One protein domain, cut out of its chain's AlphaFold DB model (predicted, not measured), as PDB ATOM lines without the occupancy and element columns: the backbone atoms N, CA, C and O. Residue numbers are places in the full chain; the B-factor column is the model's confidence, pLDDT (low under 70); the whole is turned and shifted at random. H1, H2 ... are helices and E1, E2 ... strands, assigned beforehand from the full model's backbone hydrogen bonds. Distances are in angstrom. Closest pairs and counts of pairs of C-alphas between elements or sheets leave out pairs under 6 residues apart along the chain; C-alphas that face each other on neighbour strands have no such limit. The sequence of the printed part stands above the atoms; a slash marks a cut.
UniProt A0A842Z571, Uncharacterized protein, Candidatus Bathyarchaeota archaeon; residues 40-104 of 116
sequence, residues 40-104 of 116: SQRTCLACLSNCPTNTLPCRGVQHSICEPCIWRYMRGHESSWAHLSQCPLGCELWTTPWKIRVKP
ATOM      1  N   SER A  40      -7.891  29.619 -31.937       91.62
ATOM      2  CA  SER A  40      -7.212  29.479 -33.226       91.62
ATOM      3  C   SER A  40      -7.645  30.587 -34.170       91.62
ATOM      4  O   SER A  40      -8.834  30.845 -34.323       91.62
ATOM      5  N   GLN A  41      -6.669  31.210 -34.828       91.06
ATOM      6  CA  GLN A  41      -6.892  32.171 -35.914       91.06
ATOM      7  C   GLN A  41      -6.584  31.569 -37.292       91.06
ATOM      8  O   GLN A  41      -6.707  32.248 -38.302       91.06
ATOM      9  N   ARG A  42      -6.169  30.295 -37.349       94.44
ATOM     10  CA  ARG A  42      -5.819  29.612 -38.607       94.44
ATOM     11  C   ARG A  42      -6.949  28.740 -39.134       94.44
ATOM     12  O   ARG A  42      -7.095  28.593 -40.342       94.44
ATOM     13  N   THR A  43      -7.771  28.211 -38.231       94.94
ATOM     14  CA  THR A  43      -8.846  27.284 -38.575       94.94
ATOM     15  C   THR A  43     -10.127  27.692 -37.866       94.94
ATOM     16  O   THR A  43     -10.131  27.945 -36.663       94.94
ATOM     17  N   CYS A  44     -11.229  27.747 -38.609       96.25
ATOM     18  CA  CYS A  44     -12.552  27.987 -38.062       96.25
ATOM     19  C   CYS A  44     -12.913  26.886 -37.069       96.25
ATOM     20  O   CYS A  44     -13.036  25.724 -37.446       96.25
ATOM     21  N   LEU A  45     -13.180  27.262 -35.822       95.31
ATOM     22  CA  LEU A  45     -13.437  26.289 -34.759       95.31
ATOM     23  C   LEU A  45     -14.813  25.607 -34.856       95.31
ATOM     24  O   LEU A  45     -15.047  24.609 -34.192       95.31
ATOM     25  N   ALA A  46     -15.710  26.113 -35.708       94.19
ATOM     26  CA  ALA A  46     -17.025  25.517 -35.941       94.19
ATOM     27  C   ALA A  46     -17.026  24.426 -37.027       94.19
ATOM     28  O   ALA A  46     -17.768  23.458 -36.901       94.19
ATOM     29  N   CYS A  47     -16.231  24.572 -38.097       94.38
ATOM     30  CA  CYS A  47     -16.176  23.587 -39.191       94.38
ATOM     31  C   CYS A  47     -14.838  22.857 -39.324       94.38
ATOM     32  O   CYS A  47     -14.761  21.897 -40.081       94.38
ATOM     33  N   LEU A  48     -13.788  23.336 -38.656       93.44
ATOM     34  CA  LEU A  48     -12.427  22.798 -38.696       93.44
ATOM     35  C   LEU A  48     -11.788  22.721 -40.100       93.44
ATOM     36  O   LEU A  48     -10.766  22.069 -40.267       93.44
ATOM     37  N   SER A  49     -12.355  23.412 -41.097       94.75
ATOM     38  CA  SER A  49     -11.952  23.280 -42.507       94.75
ATOM     39  C   SER A  49     -11.511  24.586 -43.170       94.75
ATOM     40  O   SER A  49     -10.623  24.561 -44.012       94.75
ATOM     41  N   ASN A  50     -12.123  25.722 -42.824       94.69
ATOM     42  CA  ASN A  50     -11.869  27.005 -43.491       94.69
ATOM     43  C   ASN A  50     -11.039  27.943 -42.613       94.69
ATOM     44  O   ASN A  50     -11.144  27.895 -41.386       94.69
ATOM     45  N   CYS A  51     -10.307  28.868 -43.237       94.69
ATOM     46  CA  CYS A  51      -9.671  29.978 -42.529       94.69
ATOM     47  C   CYS A  51     -10.751  30.886 -41.901       94.69
ATOM     48  O   CYS A  51     -11.744  31.210 -42.569       94.69
ATOM     49  N   PRO A  52     -10.635  31.260 -40.616       94.94
ATOM     50  CA  PRO A  52     -11.613  32.126 -39.987       94.94
ATOM     51  C   PRO A  52     -11.464  33.569 -40.478       94.94
ATOM     52  O   PRO A  52     -10.364  34.053 -40.718       94.94
ATOM     53  N   THR A  53     -12.586  34.272 -40.591       92.38
ATOM     54  CA  THR A  53     -12.624  35.683 -41.016       92.38
ATOM     55  C   THR A  53     -13.144  36.606 -39.924       92.38
ATOM     56  O   THR A  53     -13.017  37.822 -40.032       92.38
ATOM     57  N   ASN A  54     -13.744  36.039 -38.877       91.38
ATOM     58  CA  ASN A  54     -14.402  36.784 -37.819       91.38
ATOM     59  C   ASN A  54     -14.062  36.176 -36.463       91.38
ATOM     60  O   ASN A  54     -14.207  34.970 -36.264       91.38
ATOM     61  N   THR A  55     -13.658  37.024 -35.522       93.44
ATOM     62  CA  THR A  55     -13.423  36.642 -34.128       93.44
ATOM     63  C   THR A  55     -14.628  37.048 -33.291       93.44
ATOM     64  O   THR A  55     -15.096  38.183 -33.358       93.44
ATOM     65  N   LEU A  56     -15.166  36.094 -32.537       93.06
ATOM     66  CA  LEU A  56     -16.332  36.281 -31.691       93.06
ATOM     67  C   LEU A  56     -15.917  36.796 -30.309       93.06
ATOM     68  O   LEU A  56     -14.971  36.259 -29.723       93.06
ATOM     69  N   PRO A  57     -16.675  37.744 -29.734       93.19
ATOM     70  CA  PRO A  57     -16.452  38.257 -28.388       93.19
ATOM     71  C   PRO A  57     -17.010  37.269 -27.350       93.19
ATOM     72  O   PRO A  57     -17.945  37.585 -26.618       93.19
ATOM     73  N   CYS A  58     -16.492  36.042 -27.330       93.62
ATOM     74  CA  CYS A  58     -16.884  35.010 -26.371       93.62
ATOM     75  C   CYS A  58     -16.274  35.289 -24.997       93.62
ATOM     76  O   CYS A  58     -15.072  35.517 -24.904       93.62
ATOM     77  N   ARG A  59     -17.071  35.182 -23.931       90.06
ATOM     78  CA  ARG A  59     -16.590  35.314 -22.554       90.06
ATOM     79  C   ARG A  59     -15.522  34.251 -22.271       90.06
ATOM     80  O   ARG A  59     -15.772  33.058 -22.432       90.06
ATOM     81  N   GLY A  60     -14.335  34.689 -21.855       88.94
ATOM     82  CA  GLY A  60     -13.188  33.820 -21.584       88.94
ATOM     83  C   GLY A  60     -12.242  33.709 -22.778       88.94
ATOM     84  O   GLY A  60     -11.281  34.469 -22.863       88.94
ATOM     85  N   VAL A  61     -12.501  32.765 -23.688       90.44
ATOM     86  CA  VAL A  61     -11.635  32.492 -24.850       90.44
ATOM     87  C   VAL A  61     -12.266  33.031 -26.127       90.44
ATOM     88  O   VAL A  61     -13.426  32.752 -26.417       90.44
ATOM     89  N   GLN A  62     -11.492  33.773 -26.919       92.62
ATOM     90  CA  GLN A  62     -11.937  34.281 -28.215       92.62
ATOM     91  C   GLN A  62     -11.977  33.161 -29.260       92.62
ATOM     92  O   GLN A  62     -10.961  32.534 -29.556       92.62
ATOM     93  N   HIS A  63     -13.145  32.956 -29.865       94.88
ATOM     94  CA  HIS A  63     -13.342  31.944 -30.900       94.88
ATOM     95  C   HIS A  63     -13.421  32.583 -32.278       94.88
ATOM     96  O   HIS A  63     -14.223  33.492 -32.486       94.88
ATOM     97  N   SER A  64     -12.649  32.079 -33.237       95.12
ATOM     98  CA  SER A  64     -12.683  32.577 -34.611       95.12
ATOM     99  C   SER A  64     -13.424  31.608 -35.538       95.12
ATOM    100  O   SER A  64     -13.217  30.389 -35.514       95.12
ATOM    101  N   ILE A  65     -14.319  32.152 -36.364       94.44
ATOM    102  CA  ILE A  65     -15.149  31.399 -37.308       94.44
ATOM    103  C   ILE A  65     -15.071  31.974 -38.725       94.44
ATOM    104  O   ILE A  65     -14.781  33.152 -38.933       94.44
ATOM    105  N   CYS A  66     -15.294  31.115 -39.719       93.38
ATOM    106  CA  CYS A  66     -15.341  31.515 -41.120       93.38
ATOM    107  C   CYS A  66     -16.713  32.089 -41.485       93.38
ATOM    108  O   CYS A  66     -17.723  31.813 -40.831       93.38
ATOM    109  N   GLU A  67     -16.752  32.850 -42.571       89.50
ATOM    110  CA  GLU A  67     -17.976  33.460 -43.082       89.50
ATOM    111  C   GLU A  67     -19.088  32.438 -43.412       89.50
ATOM    112  O   GLU A  67     -20.214  32.653 -42.965       89.50
ATOM    113  N   PRO A  68     -18.826  31.277 -44.055       89.62
ATOM    114  CA  PRO A  68     -19.855  30.246 -44.237       89.62
ATOM    115  C   PRO A  68     -20.489  29.759 -42.925       89.62
ATOM    116  O   PRO A  68     -21.691  29.506 -42.869       89.62
ATOM    117  N   CYS A  69     -19.703  29.651 -41.849       91.56
ATOM    118  CA  CYS A  69     -20.223  29.279 -40.534       91.56
ATOM    119  C   CYS A  69     -21.067  30.396 -39.913       91.56
ATOM    120  O   CYS A  69     -22.062  30.097 -39.260       91.56
ATOM    121  N   ILE A  70     -20.724  31.667 -40.135       88.94
ATOM    122  CA  ILE A  70     -21.574  32.792 -39.712       88.94
ATOM    123  C   ILE A  70     -22.940  32.676 -40.377       88.94
ATOM    124  O   ILE A  70     -23.946  32.648 -39.674       88.94
ATOM    125  N   TRP A  71     -22.965  32.499 -41.701       85.44
ATOM    126  CA  TRP A  71     -24.199  32.313 -42.465       85.44
ATOM    127  C   TRP A  71     -25.023  31.116 -41.988       85.44
ATOM    128  O   TRP A  71     -26.246  31.189 -41.930       85.44
ATOM    129  N   ARG A  72     -24.358  30.026 -41.595       86.00
ATOM    130  CA  ARG A  72     -25.017  28.813 -41.100       86.00
ATOM    131  C   ARG A  72     -25.671  28.979 -39.725       86.00
ATOM    132  O   ARG A  72     -26.660  28.303 -39.451       86.00
ATOM    133  N   TYR A  73     -25.099  29.802 -38.844       86.62
ATOM    134  CA  TYR A  73     -25.521  29.894 -37.437       86.62
ATOM    135  C   TYR A  73     -26.196  31.220 -37.055       86.62
ATOM    136  O   TYR A  73     -26.698  31.334 -35.934       86.62
ATOM    137  N   MET A  74     -26.221  32.212 -37.945       82.50
ATOM    138  CA  MET A  74     -26.905  33.487 -37.716       82.50
ATOM    139  C   MET A  74     -28.431  33.367 -37.780       82.50
ATOM    140  O   MET A  74     -28.980  32.445 -38.385       82.50
ATOM    141  N   ARG A  75     -29.120  34.340 -37.177       71.69
ATOM    142  CA  ARG A  75     -30.575  34.504 -37.295       71.69
ATOM    143  C   ARG A  75     -30.896  35.834 -37.964       71.69
ATOM    144  O   ARG A  75     -30.469  36.871 -37.469       71.69
ATOM    145  N   GLY A  76     -31.685  35.783 -39.038       63.78
ATOM    146  CA  GLY A  76     -32.139  36.959 -39.784       63.78
ATOM    147  C   GLY A  76     -31.027  37.636 -40.589       63.78
ATOM    148  O   GLY A  76     -29.874  37.688 -40.171       63.78
ATOM    149  N   HIS A  77     -31.372  38.160 -41.763       65.38
ATOM    150  CA  HIS A  77     -30.454  38.899 -42.624       65.38
ATOM    151  C   HIS A  77     -31.015  40.295 -42.881       65.38
ATOM    152  O   HIS A  77     -32.016  40.438 -43.579       65.38
ATOM    153  N   GLU A  78     -30.350  41.319 -42.353       67.31
ATOM    154  CA  GLU A  78     -30.586  42.699 -42.776       67.31
ATOM    155  C   GLU A  78     -29.422  43.126 -43.657       67.31
ATOM    156  O   GLU A  78     -28.370  43.433 -43.113       67.31
ATOM    157  N   SER A  79     -29.622  43.065 -44.982       68.44
ATOM    158  CA  SER A  79     -28.837  43.555 -46.147       68.44
ATOM    159  C   SER A  79     -27.288  43.558 -46.139       68.44
ATOM    160  O   SER A  79     -26.682  43.436 -47.201       68.44
ATOM    161  N   SER A  80     -26.606  43.710 -45.007       77.94
ATOM    162  CA  SER A  80     -25.150  43.625 -44.812       77.94
ATOM    163  C   SER A  80     -24.744  43.250 -43.376       77.94
ATOM    164  O   SER A  80     -23.564  43.322 -43.024       77.94
ATOM    165  N   TRP A  81     -25.699  42.878 -42.525       83.88
ATOM    166  CA  TRP A  81     -25.483  42.567 -41.119       83.88
ATOM    167  C   TRP A  81     -26.018  41.180 -40.784       83.88
ATOM    168  O   TRP A  81     -27.180  40.852 -41.027       83.88
ATOM    169  N   ALA A  82     -25.146  40.380 -40.183       84.19
ATOM    170  CA  ALA A  82     -25.489  39.121 -39.560       84.19
ATOM    171  C   ALA A  82     -25.605  39.304 -38.050       84.19
ATOM    172  O   ALA A  82     -24.733  39.900 -37.415       84.19
ATOM    173  N   HIS A  83     -26.671  38.754 -37.475       87.94
ATOM    174  CA  HIS A  83     -26.894  38.755 -36.037       87.94
ATOM    175  C   HIS A  83     -26.641  37.356 -35.481       87.94
ATOM    176  O   HIS A  83     -27.309  36.384 -35.847       87.94
ATOM    177  N   LEU A  84     -25.670  37.257 -34.578       88.31
ATOM    178  CA  LEU A  84     -25.336  36.020 -33.889       88.31
ATOM    179  C   LEU A  84     -25.735  36.139 -32.417       88.31
ATOM    180  O   LEU A  84     -25.186  36.953 -31.678       88.31
ATOM    181  N   SER A  85     -26.700  35.332 -31.978       87.88
ATOM    182  CA  SER A  85     -27.174  35.375 -30.590       87.88
ATOM    183  C   SER A  85     -26.280  34.606 -29.613       87.88
ATOM    184  O   SER A  85     -26.277  34.896 -28.421       87.88
ATOM    185  N   GLN A  86     -25.522  33.619 -30.095       89.00
ATOM    186  CA  GLN A  86     -24.637  32.801 -29.269       89.00
ATOM    187  C   GLN A  86     -23.498  32.225 -30.114       89.00
ATOM    188  O   GLN A  86     -23.668  31.971 -31.309       89.00
ATOM    189  N   CYS A  87     -22.352  31.960 -29.488       92.56
ATOM    190  CA  CYS A  87     -21.262  31.236 -30.133       92.56
ATOM    191  C   CYS A  87     -21.723  29.830 -30.588       92.56
ATOM    192  O   CYS A  87     -22.382  29.130 -29.811       92.56
ATOM    193  N   PRO A  88     -21.354  29.363 -31.801       93.19
ATOM    194  CA  PRO A  88     -21.658  28.003 -32.257       93.19
ATOM    195  C   PRO A  88     -21.081  26.897 -31.361       93.19
ATOM    196  O   PRO A  88     -21.599  25.788 -31.367       93.19
ATOM    197  N   LEU A  89     -20.044  27.209 -30.574       94.25
ATOM    198  CA  LEU A  89     -19.403  26.296 -29.618       94.25
ATOM    199  C   LEU A  89     -20.056  26.318 -28.224       94.25
ATOM    200  O   LEU A  89     -19.543  25.709 -27.289       94.25
ATOM    201  N   GLY A  90     -21.167  27.043 -28.059       91.88
ATOM    202  CA  GLY A  90     -21.943  27.079 -26.816       91.88
ATOM    203  C   GLY A  90     -21.525  28.148 -25.805       91.88
ATOM    204  O   GLY A  90     -22.180  28.283 -24.778       91.88
ATOM    205  N   CYS A  91     -20.491  28.943 -26.083       92.00
ATOM    206  CA  CYS A  91     -20.051  30.014 -25.186       92.00
ATOM    207  C   CYS A  91     -21.014  31.209 -25.167       92.00
ATOM    208  O   CYS A  91     -21.666  31.528 -26.169       92.00
ATOM    209  N   GLU A  92     -21.039  31.913 -24.039       91.75
ATOM    210  CA  GLU A  92     -21.688  33.217 -23.919       91.75
ATOM    211  C   GLU A  92     -20.865  34.302 -24.614       91.75
ATOM    212  O   GLU A  92     -19.634  34.265 -24.606       91.75
ATOM    213  N   LEU A  93     -21.540  35.287 -25.201       92.44
ATOM    214  CA  LEU A  93     -20.899  36.461 -25.789       92.44
ATOM    215  C   LEU A  93     -20.895  37.616 -24.771       92.44
ATOM    216  O   LEU A  93     -21.763  37.695 -23.899       92.44
ATOM    217  N   TRP A  94     -19.928  38.530 -24.861       90.25
ATOM    218  CA  TRP A  94     -19.948  39.769 -24.070       90.25
ATOM    219  C   TRP A  94     -21.109  40.684 -24.471       90.25
ATOM    220  O   TRP A  94     -21.655  41.385 -23.622       90.25
ATOM    221  N   THR A  95     -21.520  40.640 -25.740       87.38
ATOM    222  CA  THR A  95     -22.628  41.434 -26.280       87.38
ATOM    223  C   THR A  95     -23.497  40.567 -27.184       87.38
ATOM    224  O   THR A  95     -22.988  39.927 -28.106       87.38
ATOM    225  N   THR A  96     -24.807  40.573 -26.932       86.19
ATOM    226  CA  THR A  96     -25.795  39.768 -27.658       86.19
ATOM    227  C   THR A  96     -26.992  40.640 -28.068       86.19
ATOM    228  O   THR A  96     -27.525  41.335 -27.206       86.19
ATOM    229  N   PRO A  97     -27.456  40.591 -29.336       86.94
ATOM    230  CA  PRO A  97     -26.865  39.858 -30.453       86.94
ATOM    231  C   PRO A  97     -25.558  40.507 -30.920       86.94
ATOM    232  O   PRO A  97     -25.451  41.728 -31.024       86.94
ATOM    233  N   TRP A  98     -24.571  39.677 -31.241       90.12
ATOM    234  CA  TRP A  98     -23.345  40.150 -31.860       90.12
ATOM    235  C   TRP A  98     -23.606  40.483 -33.327       90.12
ATOM    236  O   TRP A  98     -24.052  39.625 -34.096       90.12
ATOM    237  N   LYS A  99     -23.354  41.741 -33.696       89.38
ATOM    238  CA  LYS A  99     -23.566  42.263 -35.047       89.38
ATOM    239  C   LYS A  99     -22.284  42.127 -35.851       89.38
ATOM    240  O   LYS A  99     -21.290  42.787 -35.563       89.38
ATOM    241  N   ILE A 100     -22.320  41.288 -36.875       87.69
ATOM    242  CA  ILE A 100     -21.204  41.066 -37.789       87.69
ATOM    243  C   ILE A 100     -21.548  41.729 -39.112       87.69
ATOM    244  O   ILE A 100     -22.577  41.425 -39.713       87.69
ATOM    245  N   ARG A 101     -20.681  42.620 -39.588       85.50
ATOM    246  CA  ARG A 101     -20.813  43.158 -40.939       85.50
ATOM    247  C   ARG A 101     -20.375  42.087 -41.928       85.50
ATOM    248  O   ARG A 101     -19.202  41.717 -41.942       85.50
ATOM    249  N   VAL A 102     -21.294  41.619 -42.761       78.94
ATOM    250  CA  VAL A 102     -20.972  40.662 -43.816       78.94
ATOM    251  C   VAL A 102     -20.856  41.392 -45.140       78.94
ATOM    252  O   VAL A 102     -21.652  42.278 -45.458       78.94
ATOM    253  N   LYS A 103     -19.814  41.062 -45.902       75.62
ATOM    254  CA  LYS A 103     -19.618  41.658 -47.217       75.62
ATOM    255  C   LYS A 103     -20.663  41.076 -48.174       75.62
ATOM    256  O   LYS A 103     -20.828  39.858 -48.215       75.62
ATOM    257  N   PRO A 104     -21.353  41.909 -48.969       73.06
ATOM    258  CA  PRO A 104     -22.156  41.406 -50.073       73.06
ATOM    259  C   PRO A 104     -21.283  40.582 -51.021       73.06
ATOM    260  O   PRO A 104     -20.124  40.928 -51.248       73.06
TER     261      PRO A 104
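This is residues 40 to 104 of the 116 residues of an uncharacterized protein of Candidatus Bathyarchaeota archaeon (UniProt A0A842Z571). There is little regular structure here: two small two-stranded hairpins, E1 with E2 and E3 with E4, with one short helix, H1, near E3, and loops round them. The 65 printed residues hold E1, E2, H1, E3 and E4 in that order, a mixed class with only 21 residues in named elements; both sheets are antiparallel. The whole is compact, radius of gyration of the C-alphas 10.8 A, spanning 29 by 24 by 14 A.

Find C-alpha 54 at (-14.402, 36.784, -37.819), where E1, residues 54 to 56, begins its 6.4 A; E2, 63 to 65, covers 6.7 A. H1, 67 to 73, runs 10.1 A, E3, 81 to 84, 9.8 A, and E4, 98 to 101, 9.9 A to (-20.813, 43.158, -40.939).

In hairpin E1 and E2, N 56 and O 63 are within hydrogen-bond range, 2.8 A. H1, with every O i to N i+4 pair within range, comes closest to E3 at C-alphas 73 and 84, 7.1 A. In hairpin E3 and E4, at 152 degrees, look at N 82 and O 100, 2.8 A. E1 and E4 are near each other; E2 and E4 are apart.

C-alphas 60 and 104 are farthest apart, 30.8 A. The printed part has no cut; the E3 to E4 link is long. Residues 76 to 79 have pLDDT under 70.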